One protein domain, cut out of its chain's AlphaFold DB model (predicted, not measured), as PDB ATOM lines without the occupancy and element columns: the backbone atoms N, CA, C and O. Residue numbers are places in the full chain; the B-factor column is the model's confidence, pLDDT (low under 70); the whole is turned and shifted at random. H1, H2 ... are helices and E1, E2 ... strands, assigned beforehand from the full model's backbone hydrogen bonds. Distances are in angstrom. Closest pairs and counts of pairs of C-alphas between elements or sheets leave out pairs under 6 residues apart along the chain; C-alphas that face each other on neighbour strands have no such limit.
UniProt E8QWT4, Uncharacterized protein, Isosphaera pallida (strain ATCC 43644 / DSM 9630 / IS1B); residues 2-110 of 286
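Overview. This is residues 2 to 110 of the 286 residues of an uncharacterized protein of Isosphaera pallida (strain ATCC 43644 / DSM 9630 / IS1B) (UniProt E8QWT4). Short H3 and H1 meet at one end of the domain, H2 runs from H3 toward the middle, and the longest helix, H4, lies on the far side of the middle from H1, near the lone strand E1. A long unnamed stretch, residues 18 to 53, runs from the H1 end to the far end, where a tiny turn-back pairs residues 36 to 37 with 42 to 43, and then returns to H2. The printed part has 109 residues, with four named helices and one named strand in the order H1, H2, H3, E1, H4; the class is mostly helix, though under half of the residues are in named elements. The whole is compact, with a radius of gyration of the C-alphas of 13.8 A, and spans 41 by 30 by 24 A.

Arrangement. H4, residues 90 to 103, touches no helix. It is near E1, residues 75 to 79: 7 pairs of their C-alphas lie within 10 A, the closest at 8.2 A. E1 pairs with no named strand. H2, residues 54 to 64, is only just apart from H4, with closest C-alphas 8.2 A from each other. H2 and H3, residues 66 to 71, only just touch, with 3 pairs of C-alphas within 8 A, and only at the corner by their link; the closest C-alphas are those of Leu 62 and Gln 69, 5.1 A apart. Their lines are about perpendicular, only just, at 71 degrees. H3 also touches H1, residues 8 to 17, where the closest C-alphas, those of Tyr 12 and Tyr 68, are 6.1 A apart. These two run the same way at a steep tilt of 66 degrees. H1 is apart from H2, E1 and H4. In H1, H2, H3 and H4 every O i to N i+4 pair is within hydrogen-bond range.

Along the chain. H4 measures 20.0 A from C-alpha 90 to C-alpha 103, which stands at (133.976, 151.560, 113.663). E1 is 12.4 A long, beginning at C-alpha 75 at (131.380, 142.190, 106.726). H2 measures 15.1 A and H3 8.8 A. H1 is 14.3 A long and begins at C-alpha 8, at (117.633, 144.123, 105.667).

Size, cuts and confidence. The two C-alphas farthest apart, those of His 18 and Thr 39, are 42.7 A from each other. The printed part, residues 2 to 110 of a chain of 286, has no cut. The link H1 to H2 is long, with 36 residues; E1 to H4 is short, with 10; H2 to H3 and H3 to E1 are tight. The mean pLDDT of the printed part is 92.2, and residues 85 to 87 are under 70.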
ATOM      1  N   ASP A   2     119.218 143.949  99.403       88.06
ATOM      2  CA  ASP A   2     118.870 145.148  98.644       88.06
ATOM      3  C   ASP A   2     119.752 146.348  99.061       88.06
ATOM      4  O   ASP A   2     119.920 146.594 100.262       88.06
ATOM      5  N   PRO A   3     120.343 147.094  98.110       88.06
ATOM      6  CA  PRO A   3     121.218 148.227  98.413       88.06
ATOM      7  C   PRO A   3     120.499 149.420  99.054       88.06
ATOM      8  O   PRO A   3     121.138 150.223  99.725       88.06
ATOM      9  N   GLU A   4     119.180 149.536  98.919       89.25
ATOM     10  CA  GLU A   4     118.391 150.607  99.536       89.25
ATOM     11  C   GLU A   4     117.900 150.245 100.946       89.25
ATOM     12  O   GLU A   4     117.286 151.070 101.624       89.25
ATOM     13  N   GLY A   5     118.173 149.026 101.419       91.69
ATOM     14  CA  GLY A   5     117.820 148.595 102.770       91.69
ATOM     15  C   GLY A   5     116.423 148.021 102.942       91.69
ATOM     16  O   GLY A   5     116.023 147.717 104.067       91.69
ATOM     17  N   LYS A   6     115.686 147.818 101.845       94.19
ATOM     18  CA  LYS A   6     114.286 147.366 101.873       94.19
ATOM     19  C   LYS A   6     114.096 145.989 102.512       94.19
ATOM     20  O   LYS A   6     113.050 145.729 103.101       94.19
ATOM     21  N   ASP A   7     115.088 145.107 102.406       94.94
ATOM     22  CA  ASP A   7     115.007 143.716 102.866       94.94
ATOM     23  C   ASP A   7     115.910 143.393 104.068       94.94
ATOM     24  O   ASP A   7     115.959 142.232 104.488       94.94
ATOM     25  N   TRP A   8     116.608 144.381 104.647       97.00
ATOM     26  CA  TRP A   8     117.633 144.123 105.667       97.00
ATOM     27  C   TRP A   8     117.053 143.475 106.925       97.00
ATOM     28  O   TRP A   8     117.477 142.377 107.282       97.00
ATOM     29  N   ASN A   9     116.040 144.097 107.542       97.88
ATOM     30  CA  ASN A   9     115.358 143.552 108.725       97.88
ATOM     31  C   ASN A   9     114.852 142.130 108.468       97.88
ATOM     32  O   ASN A   9     115.262 141.192 109.139       97.88
ATOM     33  N   LYS A  10     114.059 141.946 107.404       97.25
ATOM     34  CA  LYS A  10     113.483 140.645 107.035       97.25
ATOM     35  C   LYS A  10     114.551 139.560 106.857       97.25
ATOM     36  O   LYS A  10     114.327 138.412 107.242       97.25
ATOM     37  N   THR A  11     115.691 139.905 106.262       96.25
ATOM     38  CA  THR A  11     116.802 138.969 106.052       96.25
ATOM     39  C   THR A  11     117.436 138.558 107.380       96.25
ATOM     40  O   THR A  11     117.631 137.367 107.622       96.25
ATOM     41  N   TYR A  12     117.718 139.521 108.256       98.06
ATOM     42  CA  TYR A  12     118.308 139.246 109.562       98.06
ATOM     43  C   TYR A  12     117.343 138.530 110.517       98.06
ATOM     44  O   TYR A  12     117.757 137.595 111.201       98.06
ATOM     45  N   ASP A  13     116.059 138.882 110.514       98.06
ATOM     46  CA  ASP A  13     115.020 138.199 111.291       98.06
ATOM     47  C   ASP A  13     114.900 136.725 110.893       98.06
ATOM     48  O   ASP A  13     114.832 135.836 111.746       98.06
ATOM     49  N   ALA A  14     114.934 136.438 109.587       97.12
ATOM     50  CA  ALA A  14     114.959 135.068 109.092       97.12
ATOM     51  C   ALA A  14     116.230 134.331 109.543       97.12
ATOM     52  O   ALA A  14     116.161 133.178 109.968       97.12
ATOM     53  N   ALA A  15     117.385 134.995 109.491       95.94
ATOM     54  CA  ALA A  15     118.648 134.414 109.922       95.94
ATOM     55  C   ALA A  15     118.645 134.060 111.417       95.94
ATOM     56  O   ALA A  15     119.030 132.950 111.779       95.94
ATOM     57  N   ILE A  16     118.120 134.942 112.270       96.62
ATOM     58  CA  ILE A  16     117.932 134.683 113.705       96.62
ATOM     59  C   ILE A  16     116.974 133.508 113.915       96.62
ATOM     60  O   ILE A  16     117.316 132.555 114.615       96.62
ATOM     61  N   LYS A  17     115.804 133.527 113.261       97.12
ATOM     62  CA  LYS A  17     114.796 132.456 113.353       97.12
ATOM     63  C   LYS A  17     115.370 131.079 113.012       97.12
ATOM     64  O   LYS A  17     114.967 130.080 113.603       97.12
ATOM     65  N   HIS A  18     116.290 131.023 112.053       92.50
ATOM     66  CA  HIS A  18     116.903 129.784 111.580       92.50
ATOM     67  C   HIS A  18     118.300 129.519 112.166       92.50
ATOM     68  O   HIS A  18     118.944 128.552 111.760       92.50
ATOM     69  N   ASN A  19     118.752 130.330 113.131       91.31
ATOM     70  CA  ASN A  19     120.073 130.237 113.758       91.31
ATOM     71  C   ASN A  19     121.232 130.201 112.735       91.31
ATOM     72  O   ASN A  19     122.142 129.375 112.817       91.31
ATOM     73  N   LEU A  20     121.167 131.081 111.733       92.00
ATOM     74  CA  LEU A  20     122.132 131.194 110.636       92.00
ATOM     75  C   LEU A  20     122.930 132.481 110.762       92.00
ATOM     76  O   LEU A  20     122.339 133.555 110.779       92.00
ATOM     77  N   GLN A  21     124.259 132.423 110.817       94.44
ATOM     78  CA  GLN A  21     125.060 133.644 110.705       94.44
ATOM     79  C   GLN A  21     125.168 134.093 109.243       94.44
ATOM     80  O   GLN A  21     125.159 133.269 108.330       94.44
ATOM     81  N   LEU A  22     125.258 135.403 109.028       95.81
ATOM     82  CA  LEU A  22     125.232 136.018 107.704       95.81
ATOM     83  C   LEU A  22     126.565 136.667 107.339       95.81
ATOM     84  O   LEU A  22     127.165 137.370 108.150       95.81
ATOM     85  N   VAL A  23     126.951 136.518 106.075       95.25
ATOM     86  CA  VAL A  23     127.843 137.455 105.387       95.25
ATOM     87  C   VAL A  23     126.960 138.284 104.445       95.25
ATOM     88  O   VAL A  23     126.513 137.764 103.420       95.25
ATOM     89  N   PRO A  24     126.600 139.529 104.807       94.06
ATOM     90  CA  PRO A  24     125.665 140.347 104.049       94.06
ATOM     91  C   PRO A  24     126.348 140.895 102.793       94.06
ATOM     92  O   PRO A  24     127.064 141.892 102.838       94.06
ATOM     93  N   LEU A  25     126.109 140.239 101.660       91.00
ATOM     94  CA  LEU A  25     126.535 140.725 100.353       91.00
ATOM     95  C   LEU A  25     125.488 141.713  99.818       91.00
ATOM     96  O   LEU A  25     124.331 141.353  99.554       91.00
ATOM     97  N   ILE A  26     125.898 142.974  99.690       90.94
ATOM     98  CA  ILE A  26     125.100 144.058  99.115       90.94
ATOM     99  C   ILE A  26     125.875 144.591  97.912       90.94
ATOM    100  O   ILE A  26     126.982 145.112  98.057       90.94
ATOM    101  N   TRP A  27     125.313 144.401  96.721       87.19
ATOM    102  CA  TRP A  27     125.970 144.759  95.468       87.19
ATOM    103  C   TRP A  27     125.793 146.250  95.162       87.19
ATOM    104  O   TRP A  27     124.727 146.813  95.410       87.19
ATOM    105  N   GLY A  28     126.827 146.882  94.610       85.00
ATOM    106  CA  GLY A  28     126.835 148.303  94.258       85.00
ATOM    107  C   GLY A  28     127.756 148.600  93.071       85.00
ATOM    108  O   GLY A  28     128.203 147.678  92.391       85.00
ATOM    109  N   HIS A  29     128.030 149.886  92.820       74.31
ATOM    110  CA  HIS A  29     128.775 150.357  91.638       74.31
ATOM    111  C   HIS A  29     130.176 149.747  91.514       74.31
ATOM    112  O   HIS A  29     130.614 149.510  90.393       74.31
ATOM    113  N   ASP A  30     130.831 149.456  92.646       71.75
ATOM    114  CA  ASP A  30     132.179 148.877  92.711       71.75
ATOM    115  C   ASP A  30     132.171 147.438  93.243       71.75
ATOM    116  O   ASP A  30     132.955 147.086  94.129       71.75
ATOM    117  N   GLN A  31     131.197 146.637  92.790       79.06
ATOM    118  CA  GLN A  31     130.945 145.263  93.268       79.06
ATOM    119  C   GLN A  31     130.755 145.181  94.801       79.06
ATOM    120  O   GLN A  31     130.904 144.134  95.427       79.06
ATOM    121  N   SER A  32     130.429 146.319  95.419       89.06
ATOM    122  CA  SER A  32     130.159 146.506  96.843       89.06
ATOM    123  C   SER A  32     129.480 147.864  97.072       89.06
ATOM    124  O   SER A  32     129.455 148.720  96.184       89.06
ATOM    125  N   ILE A  33     128.965 148.083  98.284       92.94
ATOM    126  CA  ILE A  33     128.375 149.362  98.729       92.94
ATOM    127  C   ILE A  33     129.390 150.359  99.306       92.94
ATOM    128  O   ILE A  33     129.017 151.437  99.777       92.94
ATOM    129  N   TRP A  34     130.675 150.005  99.333       93.25
ATOM    130  CA  TRP A  34     131.701 150.777 100.027       93.25
ATOM    131  C   TRP A  34     132.289 151.848  99.113       93.25
ATOM    132  O   TRP A  34     133.368 151.680  98.549       93.25
ATOM    133  N   HIS A  35     131.611 152.982  98.975       93.12
ATOM    134  CA  HIS A  35     132.101 154.075  98.132       93.12
ATOM    135  C   HIS A  35     133.368 154.727  98.695       93.12
ATOM    136  O   HIS A  35     133.503 154.921  99.905       93.12
ATOM    137  N   TRP A  36     134.320 155.037  97.810       93.50
ATOM    138  CA  TRP A  36     135.552 155.748  98.151       93.50
ATOM    139  C   TRP A  36     135.386 157.252  97.950       93.50
ATOM    140  O   TRP A  36     135.154 157.716  96.834       93.50
ATOM    141  N   ASN A  37     135.601 158.021  99.013       94.88
ATOM    142  CA  ASN A  37     135.628 159.468  98.949       94.88
ATOM    143  C   ASN A  37     137.041 159.959  98.604       94.88
ATOM    144  O   ASN A  37     137.971 159.826  99.403       94.88
ATOM    145  N   GLN A  38     137.212 160.555  97.421       93.19
ATOM    146  CA  GLN A  38     138.532 160.994  96.948       93.19
ATOM    147  C   GLN A  38     139.134 162.118  97.799       93.19
ATOM    148  O   GLN A  38     140.331 162.093  98.080       93.19
ATOM    149  N   THR A  39     138.310 163.067  98.249       94.94
ATOM    150  CA  THR A  39     138.760 164.226  99.034       94.94
ATOM    151  C   THR A  39     139.269 163.810 100.410       94.94
ATOM    152  O   THR A  39     140.359 164.207 100.810       94.94
ATOM    153  N   ASN A  40     138.509 162.975 101.121       95.31
ATOM    154  CA  ASN A  40     138.858 162.539 102.478       95.31
ATOM    155  C   ASN A  40     139.757 161.291 102.501       95.31
ATOM    156  O   ASN A  40     140.269 160.926 103.555       95.31
ATOM    157  N   ARG A  41     139.973 160.648 101.344       94.75
ATOM    158  CA  ARG A  41     140.770 159.419 101.189       94.75
ATOM    159  C   ARG A  41     140.327 158.303 102.143       94.75
ATOM    160  O   ARG A  41     141.143 157.675 102.823       94.75
ATOM    161  N   GLU A  42     139.025 158.057 102.183       95.62
ATOM    162  CA  GLU A  42     138.410 157.044 103.040       95.62
ATOM    163  C   GLU A  42     137.155 156.447 102.398       95.62
ATOM    164  O   GLU A  42     136.623 156.977 101.421       95.62
ATOM    165  N   ARG A  43     136.667 155.337 102.956       95.38
ATOM    166  CA  ARG A  43     135.342 154.811 102.622       95.38
ATOM    167  C   ARG A  43     134.265 155.578 103.370       95.38
ATOM    168  O   ARG A  43     134.446 155.927 104.538       95.38
ATOM    169  N   GLU A  44     133.135 155.788 102.705       95.88
ATOM    170  CA  GLU A  44     132.002 156.556 103.216       95.88
ATOM    171  C   GLU A  44     131.206 155.787 104.285       95.88
ATOM    172  O   GLU A  44     130.074 155.364 104.055       95.88
ATOM    173  N   LEU A  45     131.829 155.569 105.447       95.38
ATOM    174  CA  LEU A  45     131.280 154.826 106.590       95.38
ATOM    175  C   LEU A  45     130.766 155.740 107.710       95.38
ATOM    176  O   LEU A  45     129.879 155.343 108.466       95.38
ATOM    177  N   ASN A  46     131.302 156.959 107.811       93.06
ATOM    178  CA  ASN A  46     130.888 157.935 108.813       93.06
ATOM    179  C   ASN A  46     129.502 158.500 108.467       93.06
ATOM    180  O   ASN A  46     129.345 159.225 107.485       93.06
ATOM    181  N   ASP A  47     128.500 158.200 109.286       91.69
ATOM    182  CA  ASP A  47     127.099 158.546 109.041       91.69
ATOM    183  C   ASP A  47     126.785 160.035 109.224       91.69
ATOM    184  O   ASP A  47     125.837 160.537 108.622       91.69
ATOM    185  N   ARG A  48     127.604 160.765 109.989       93.38
ATOM    186  CA  ARG A  48     127.487 162.227 110.100       93.38
ATOM    187  C   ARG A  48     128.002 162.926 108.845       93.38
ATOM    188  O   ARG A  48     127.415 163.914 108.415       93.38
ATOM    189  N   ARG A  49     129.097 162.423 108.268       95.56
ATOM    190  CA  ARG A  49     129.733 162.996 107.073       95.56
ATOM    191  C   ARG A  49     129.047 162.554 105.779       95.56
ATOM    192  O   ARG A  49     128.917 163.356 104.862       95.56
ATOM    193  N   TYR A  50     128.583 161.305 105.721       96.62
ATOM    194  CA  TYR A  50     127.985 160.693 104.532       96.62
ATOM    195  C   TYR A  50     126.601 160.099 104.832       96.62
ATOM    196  O   TYR A  50     126.387 158.899 104.650       96.62
ATOM    197  N   PRO A  51     125.619 160.910 105.261       95.00
ATOM    198  CA  PRO A  51     124.314 160.405 105.697       95.00
ATOM    199  C   PRO A  51     123.534 159.673 104.596       95.00
ATOM    200  O   PRO A  51     122.620 158.904 104.893       95.00
ATOM    201  N   GLN A  52     123.881 159.901 103.325       94.31
ATOM    202  CA  GLN A  52     123.238 159.252 102.185       94.31
ATOM    203  C   GLN A  52     123.952 157.994 101.683       94.31
ATOM    204  O   GLN A  52     123.317 157.216 100.970       94.31
ATOM    205  N   SER A  53     125.200 157.753 102.101       95.50
ATOM    206  CA  SER A  53     125.964 156.563 101.716       95.50
ATOM    207  C   SER A  53     125.271 155.292 102.205       95.50
ATOM    208  O   SER A  53     124.905 155.174 103.378       95.50
ATOM    209  N   ILE A  54     125.121 154.315 101.310       95.31
ATOM    210  CA  ILE A  54     124.580 152.994 101.651       95.31
ATOM    211  C   ILE A  54     125.484 152.303 102.679       95.31
ATOM    212  O   ILE A  54     124.981 151.750 103.655       95.31
ATOM    213  N   GLY A  55     126.809 152.404 102.519       95.44
ATOM    214  CA  GLY A  55     127.783 151.873 103.475       95.44
ATOM    215  C   GLY A  55     127.612 152.457 104.879       95.44
ATOM    216  O   GLY A  55     127.559 151.708 105.857       95.44
ATOM    217  N   ALA A  56     127.439 153.777 104.987       96.56
ATOM    218  CA  ALA A  56     127.194 154.441 106.268       96.56
ATOM    219  C   ALA A  56     125.845 154.028 106.886       96.56
ATOM    220  O   ALA A  56     125.774 153.720 108.080       96.56
ATOM    221  N   LYS A  57     124.781 153.954 106.070       96.62
ATOM    222  CA  LYS A  57     123.451 153.481 106.495       96.62
ATOM    223  C   LYS A  57     123.503 152.040 107.005       96.62
ATOM    224  O   LYS A  57     122.934 151.764 108.059       96.62
ATOM    225  N   PHE A  58     124.212 151.148 106.313       96.88
ATOM    226  CA  PHE A  58     124.349 149.747 106.708       96.88
ATOM    227  C   PHE A  58     125.186 149.580 107.982       96.88
ATOM    228  O   PHE A  58     124.788 148.868 108.905       96.88
ATOM    229  N   ARG A  59     126.306 150.307 108.101       96.19
ATOM    230  CA  ARG A  59     127.099 150.353 109.340       96.19
ATOM    231  C   ARG A  59     126.251 150.818 110.525       96.19
ATOM    232  O   ARG A  59     126.296 150.193 111.582       96.19
ATOM    233  N   ARG A  60     125.457 151.884 110.361       96.19
ATOM    234  CA  ARG A  60     124.545 152.370 111.409       96.19
ATOM    235  C   ARG A  60     123.483 151.325 111.746       96.19
ATOM    236  O   ARG A  60     123.298 151.028 112.917       96.19
ATOM    237  N   PHE A  61     122.862 150.713 110.738       97.00
ATOM    238  CA  PHE A  61     121.884 149.640 110.922       97.00
ATOM    239  C   PHE A  61     122.410 148.519 111.832       97.00
ATOM    240  O   PHE A  61     121.707 148.116 112.757       97.00
ATOM    241  N   LEU A  62     123.650 148.061 111.634       97.00
ATOM    242  CA  LEU A  62     124.255 147.044 112.500       97.00
ATOM    243  C   LEU A  62     124.551 147.558 113.914       97.00
ATOM    244  O   LEU A  62     124.323 146.834 114.881       97.00
ATOM    245  N   LYS A  63     125.050 148.792 114.056       95.44
ATOM    246  CA  LYS A  63     125.379 149.363 115.373       95.44
ATOM    247  C   LYS A  63     124.149 149.676 116.217       95.44
ATOM    248  O   LYS A  63     124.191 149.458 117.421       95.44
ATOM    249  N   ASP A  64     123.061 150.107 115.594       96.19
ATOM    250  CA  ASP A  64     121.803 150.396 116.286       96.19
ATOM    251  C   ASP A  64     121.061 149.101 116.667       96.19
ATOM    252  O   ASP A  64     120.245 149.090 117.587       96.19
ATOM    253  N   ASN A  65     121.372 147.975 116.007       97.06
ATOM    254  CA  ASN A  65     120.708 146.689 116.207       97.06
ATOM    255  C   ASN A  65     121.698 145.597 116.626       97.06
ATOM    256  O   ASN A  65     122.107 144.735 115.845       97.06
ATOM    257  N   HIS A  66     122.036 145.573 117.916       94.75
ATOM    258  CA  HIS A  66     123.028 144.648 118.481       94.75
ATOM    259  C   HIS A  66     122.761 143.156 118.201       94.75
ATOM    260  O   HIS A  66     123.697 142.357 118.200       94.75
ATOM    261  N   HIS A  67     121.503 142.753 118.017       95.94
ATOM    262  CA  HIS A  67     121.135 141.371 117.703       95.94
ATOM    263  C   HIS A  67     121.457 141.009 116.243       95.94
ATOM    264  O   HIS A  67     121.953 139.914 115.994       95.94
ATOM    265  N   TYR A  68     121.306 141.942 115.299       97.81
ATOM    266  CA  TYR A  68     121.749 141.760 113.913       97.81
ATOM    267  C   TYR A  68     123.271 141.746 113.794       97.81
ATOM    268  O   TYR A  68     123.828 140.913 113.078       97.81
ATOM    269  N   GLN A  69     123.965 142.594 114.561       96.88
ATOM    270  CA  GLN A  69     125.424 142.539 114.632       96.88
ATOM    271  C   GLN A  69     125.909 141.155 115.094       96.88
ATOM    272  O   GLN A  69     126.777 140.573 114.455       96.88
ATOM    273  N   LYS A  70     125.309 140.582 116.150       95.00
ATOM    274  CA  LYS A  70     125.628 139.216 116.618       95.00
ATOM    275  C   LYS A  70     125.373 138.137 115.559       95.00
ATOM    276  O   LYS A  70     126.070 137.125 115.542       95.00
ATOM    277  N   GLN A  71     124.378 138.345 114.700       97.06
ATOM    278  CA  GLN A  71     124.062 137.421 113.614       97.06
ATOM    279  C   GLN A  71     124.975 137.598 112.392       97.06
ATOM    280  O   GLN A  71     124.924 136.793 111.467       97.06
ATOM    281  N   THR A  72     125.821 138.628 112.362       97.62
ATOM    282  CA  THR A  72     126.738 138.883 111.248       97.62
ATOM    283  C   THR A  72     128.051 138.140 111.496       97.62
ATOM    284  O   THR A  72     128.766 138.434 112.447       97.62
ATOM    285  N   PHE A  73     128.366 137.168 110.639       96.19
ATOM    286  CA  PHE A  73     129.609 136.393 110.686       96.19
ATOM    287  C   PHE A  73     130.824 137.257 110.324       96.19
ATOM    288  O   PHE A  73     131.837 137.253 111.022       96.19
ATOM    289  N   ALA A  74     130.704 138.016 109.233       97.38
ATOM    290  CA  ALA A  74     131.720 138.934 108.739       97.38
ATOM    291  C   ALA A  74     131.078 139.996 107.833       97.38
ATOM    292  O   ALA A  74     130.023 139.760 107.248       97.38
ATOM    293  N   ILE A  75     131.722 141.152 107.697       97.50
ATOM    294  CA  ILE A  75     131.380 142.190 106.726       97.50
ATOM    295  C   ILE A  75     131.928 141.774 105.361       97.50
ATOM    296  O   ILE A  75     133.131 141.559 105.223       97.50
ATOM    297  N   TYR A  76     131.057 141.683 104.354       95.69
ATOM    298  CA  TYR A  76     131.487 141.495 102.971       95.69
ATOM    299  C   TYR A  76     132.217 142.747 102.482       95.69
ATOM    300  O   TYR A  76     131.693 143.855 102.595       95.69
ATOM    301  N   SER A  77     133.415 142.574 101.942       94.31
ATOM    302  CA  SER A  77     134.245 143.649 101.406       94.31
ATOM    303  C   SER A  77     133.991 143.840  99.907       94.31
ATOM    304  O   SER A  77     133.104 144.612  99.553       94.31
ATOM    305  N   PHE A  78     134.726 143.141  99.039       91.88
ATOM    306  CA  PHE A  78     134.676 143.280  97.580       91.88
ATOM    307  C   PHE A  78     134.760 141.913  96.879       91.88
ATOM    308  O   PHE A  78     135.308 140.962  97.444       91.88
ATOM    309  N   HIS A  79     134.255 141.864  95.644       89.25
ATOM    310  CA  HIS A  79     134.351 140.727  94.726       89.25
ATOM    311  C   HIS A  79     135.512 140.934  93.747       89.25
ATOM    312  O   HIS A  79     135.462 141.888  92.981       89.25
ATOM    313  N   GLU A  80     136.540 140.085  93.764       87.19
ATOM    314  CA  GLU A  80     137.641 140.088  92.781       87.19
ATOM    315  C   GLU A  80     138.250 141.483  92.484       87.19
ATOM    316  O   GLU A  80     138.492 141.839  91.324       87.19
ATOM    317  N   PRO A  81     138.525 142.327  93.504       87.12
ATOM    318  CA  PRO A  81     138.851 143.740  93.287       87.12
ATOM    319  C   PRO A  81     140.165 143.976  92.529       87.12
ATOM    320  O   PRO A  81     140.377 145.076  92.014       87.12
ATOM    321  N   LEU A  82     141.056 142.977  92.496       87.19
ATOM    322  CA  LEU A  82     142.373 143.053  91.857       87.19
ATOM    323  C   LEU A  82     142.422 142.376  90.478       87.19
ATOM    324  O   LEU A  82     143.411 142.546  89.765       87.19
ATOM    325  N   ALA A  83     141.362 141.668  90.064       79.88
ATOM    326  CA  ALA A  83     141.303 141.007  88.757       79.88
ATOM    327  C   ALA A  83     141.347 142.014  87.591       79.88
ATOM    328  O   ALA A  83     141.831 141.711  86.498       79.88
ATOM    329  N   LYS A  84     140.877 143.248  87.824       72.69
ATOM    330  CA  LYS A  84     140.999 144.380  86.897       72.69
ATOM    331  C   LYS A  84     141.775 145.516  87.571       72.69
ATOM    332  O   LYS A  84     141.194 146.247  88.380       72.69
ATOM    333  N   PRO A  85     143.067 145.698  87.237       59.38
ATOM    334  CA  PRO A  85     143.883 146.763  87.806       59.38
ATOM    335  C   PRO A  85     143.199 148.132  87.684       59.38
ATOM    336  O   PRO A  85     142.781 148.531  86.598       59.38
ATOM    337  N   GLY A  86     143.084 148.848  88.806       59.97
ATOM    338  CA  GLY A  86     142.547 150.213  88.864       59.97
ATOM    339  C   GLY A  86     141.144 150.360  89.460       59.97
ATOM    340  O   GLY A  86     140.765 151.483  89.792       59.97
ATOM    341  N   TYR A  87     140.397 149.270  89.667       68.31
ATOM    342  CA  TYR A  87     139.065 149.344  90.283       68.31
ATOM    343  C   TYR A  87     139.156 149.632  91.790       68.31
ATOM    344  O   TYR A  87     138.651 150.643  92.284       68.31
ATOM    345  N   VAL A  88     139.916 148.811  92.523       80.88
ATOM    346  CA  VAL A  88     140.275 149.064  93.922       80.88
ATOM    347  C   VAL A  88     141.740 148.691  94.155       80.88
ATOM    348  O   VAL A  88     142.169 147.592  93.844       80.88
ATOM    349  N   GLU A  89     142.525 149.613  94.714       88.06
ATOM    350  CA  GLU A  89     143.955 149.401  94.990       88.06
ATOM    351  C   GLU A  89     144.184 148.822  96.403       88.06
ATOM    352  O   GLU A  89     143.427 149.183  97.316       88.06
ATOM    353  N   PRO A  90     145.276 148.060  96.645       91.62
ATOM    354  CA  PRO A  90     145.625 147.513  97.963       91.62
ATOM    355  C   PRO A  90     145.532 148.524  99.111       91.62
ATOM    356  O   PRO A  90     144.945 148.253 100.159       91.62
ATOM    357  N   LYS A  91     146.023 149.753  98.902       92.31
ATOM    358  CA  LYS A  91     145.959 150.823  99.913       92.31
ATOM    359  C   LYS A  91     144.524 151.179 100.330       92.31
ATOM    360  O   LYS A  91     144.279 151.486 101.495       92.31
ATOM    361  N   LYS A  92     143.565 151.132  99.395       92.94
ATOM    362  CA  LYS A  92     142.144 151.416  99.658       92.94
ATOM    363  C   LYS A  92     141.470 150.240 100.370       92.94
ATOM    364  O   LYS A  92     140.593 150.479 101.199       92.94
ATOM    365  N   LEU A  93     141.883 149.002 100.077       93.56
ATOM    366  CA  LEU A  93     141.440 147.800 100.798       93.56
ATOM    367  C   LEU A  93     141.907 147.838 102.257       93.56
ATOM    368  O   LEU A  93     141.089 147.707 103.163       93.56
ATOM    369  N   LYS A  94     143.189 148.147 102.495       94.38
ATOM    370  CA  LYS A  94     143.741 148.286 103.855       94.38
ATOM    371  C   LYS A  94     143.044 149.375 104.656       94.38
ATOM    372  O   LYS A  94     142.689 149.182 105.816       94.38
ATOM    373  N   LYS A  95     142.792 150.525 104.022       95.44
ATOM    374  CA  LYS A  95     142.051 151.620 104.659       95.44
ATOM    375  C   LYS A  95     140.635 151.189 105.046       95.44
ATOM    376  O   LYS A  95     140.215 151.495 106.157       95.44
ATOM    377  N   PHE A  96     139.930 150.461 104.176       95.38
ATOM    378  CA  PHE A  96     138.613 149.908 104.500       95.38
ATOM    379  C   PHE A  96     138.670 148.962 105.705       95.38
ATOM    380  O   PHE A  96     137.910 149.157 106.648       95.38
ATOM    381  N   TYR A  97     139.596 147.997 105.707       95.88
ATOM    382  CA  TYR A  97     139.759 147.053 106.815       95.88
ATOM    383  C   TYR A  97     139.971 147.780 108.146       95.88
ATOM    384  O   TYR A  97     139.229 147.547 109.099       95.88
ATOM    385  N   LEU A  98     140.904 148.737 108.188       95.06
ATOM    386  CA  LEU A  98     141.168 149.544 109.382       95.06
ATOM    387  C   LEU A  98     139.942 150.344 109.836       95.06
ATOM    388  O   LEU A  98     139.643 150.355 111.027       95.06
ATOM    389  N   GLN A  99     139.203 150.967 108.910       96.00
ATOM    390  CA  GLN A  99     137.972 151.683 109.260       96.00
ATOM    391  C   GLN A  99     136.920 150.742 109.859       96.00
ATOM    392  O   GLN A  99     136.270 151.112 110.829       96.00
ATOM    393  N   ILE A 100     136.759 149.519 109.340       96.56
ATOM    394  CA  ILE A 100     135.847 148.533 109.941       96.56
ATOM    395  C   ILE A 100     136.301 148.160 111.360       96.56
ATOM    396  O   ILE A 100     135.469 148.127 112.268       96.56
ATOM    397  N   GLN A 101     137.600 147.935 111.577       94.38
ATOM    398  CA  GLN A 101     138.122 147.634 112.916       94.38
ATOM    399  C   GLN A 101     137.900 148.796 113.904       94.38
ATOM    400  O   GLN A 101     137.562 148.561 115.063       94.38
ATOM    401  N   GLU A 102     138.032 150.044 113.453       94.25
ATOM    402  CA  GLU A 102     137.774 151.244 114.258       94.25
ATOM    403  C   GLU A 102     136.279 151.408 114.585       94.25
ATOM    404  O   GLU A 102     135.889 151.531 115.753       94.25
ATOM    405  N   GLU A 103     135.423 151.340 113.561       94.12
ATOM    406  CA  GLU A 103     133.976 151.560 113.663       94.12
ATOM    407  C   GLU A 103     133.273 150.543 114.565       94.12
ATOM    408  O   GLU A 103     132.267 150.866 115.215       94.12
ATOM    409  N   PHE A 104     133.819 149.330 114.624       94.00
ATOM    410  CA  PHE A 104     133.322 148.223 115.427       94.00
ATOM    411  C   PHE A 104     134.269 147.854 116.579       94.00
ATOM    412  O   PHE A 104     134.203 146.747 117.091       94.00
ATOM    413  N   SER A 105     135.113 148.770 117.053       90.94
ATOM    414  CA  SER A 105     136.110 148.505 118.110       90.94
ATOM    415  C   SER A 105     135.557 147.883 119.406       90.94
ATOM    416  O   SER A 105     136.230 147.067 120.030       90.94
ATOM    417  N   THR A 106     134.321 148.202 119.806       88.62
ATOM    418  CA  THR A 106     133.673 147.614 121.000       88.62
ATOM    419  C   THR A 106     133.162 146.186 120.783       88.62
ATOM    420  O   THR A 106     132.997 145.427 121.737       88.62
ATOM    421  N   ARG A 107     132.905 145.811 119.528       88.69
ATOM    422  CA  ARG A 107     132.531 144.462 119.089       88.69
ATOM    423  C   ARG A 107     133.150 144.213 117.716       88.69
ATOM    424  O   ARG A 107     132.454 144.398 116.711       88.69
ATOM    425  N   PRO A 108     134.444 143.850 117.674       90.94
ATOM    426  CA  PRO A 108     135.180 143.758 116.425       90.94
ATOM    427  C   PRO A 108     134.471 142.852 115.428       90.94
ATOM    428  O   PRO A 108     134.111 141.720 115.751       90.94
ATOM    429  N   MET A 109     134.276 143.367 114.220       95.19
ATOM    430  CA  MET A 109     133.710 142.616 113.112       95.19
ATOM    431  C   MET A 109     134.834 142.019 112.276       95.19
ATOM    432  O   MET A 109     135.849 142.671 112.024       95.19
ATOM    433  N   ASN A 110     134.633 140.783 111.831       96.69
ATOM    434  CA  ASN A 110     135.511 140.174 110.846       96.69
ATOM    435  C   ASN A 110     135.188 140.714 109.448       96.69
ATOM    436  O   ASN A 110     134.051 141.110 109.187       96.69
TER     437      ASN A 110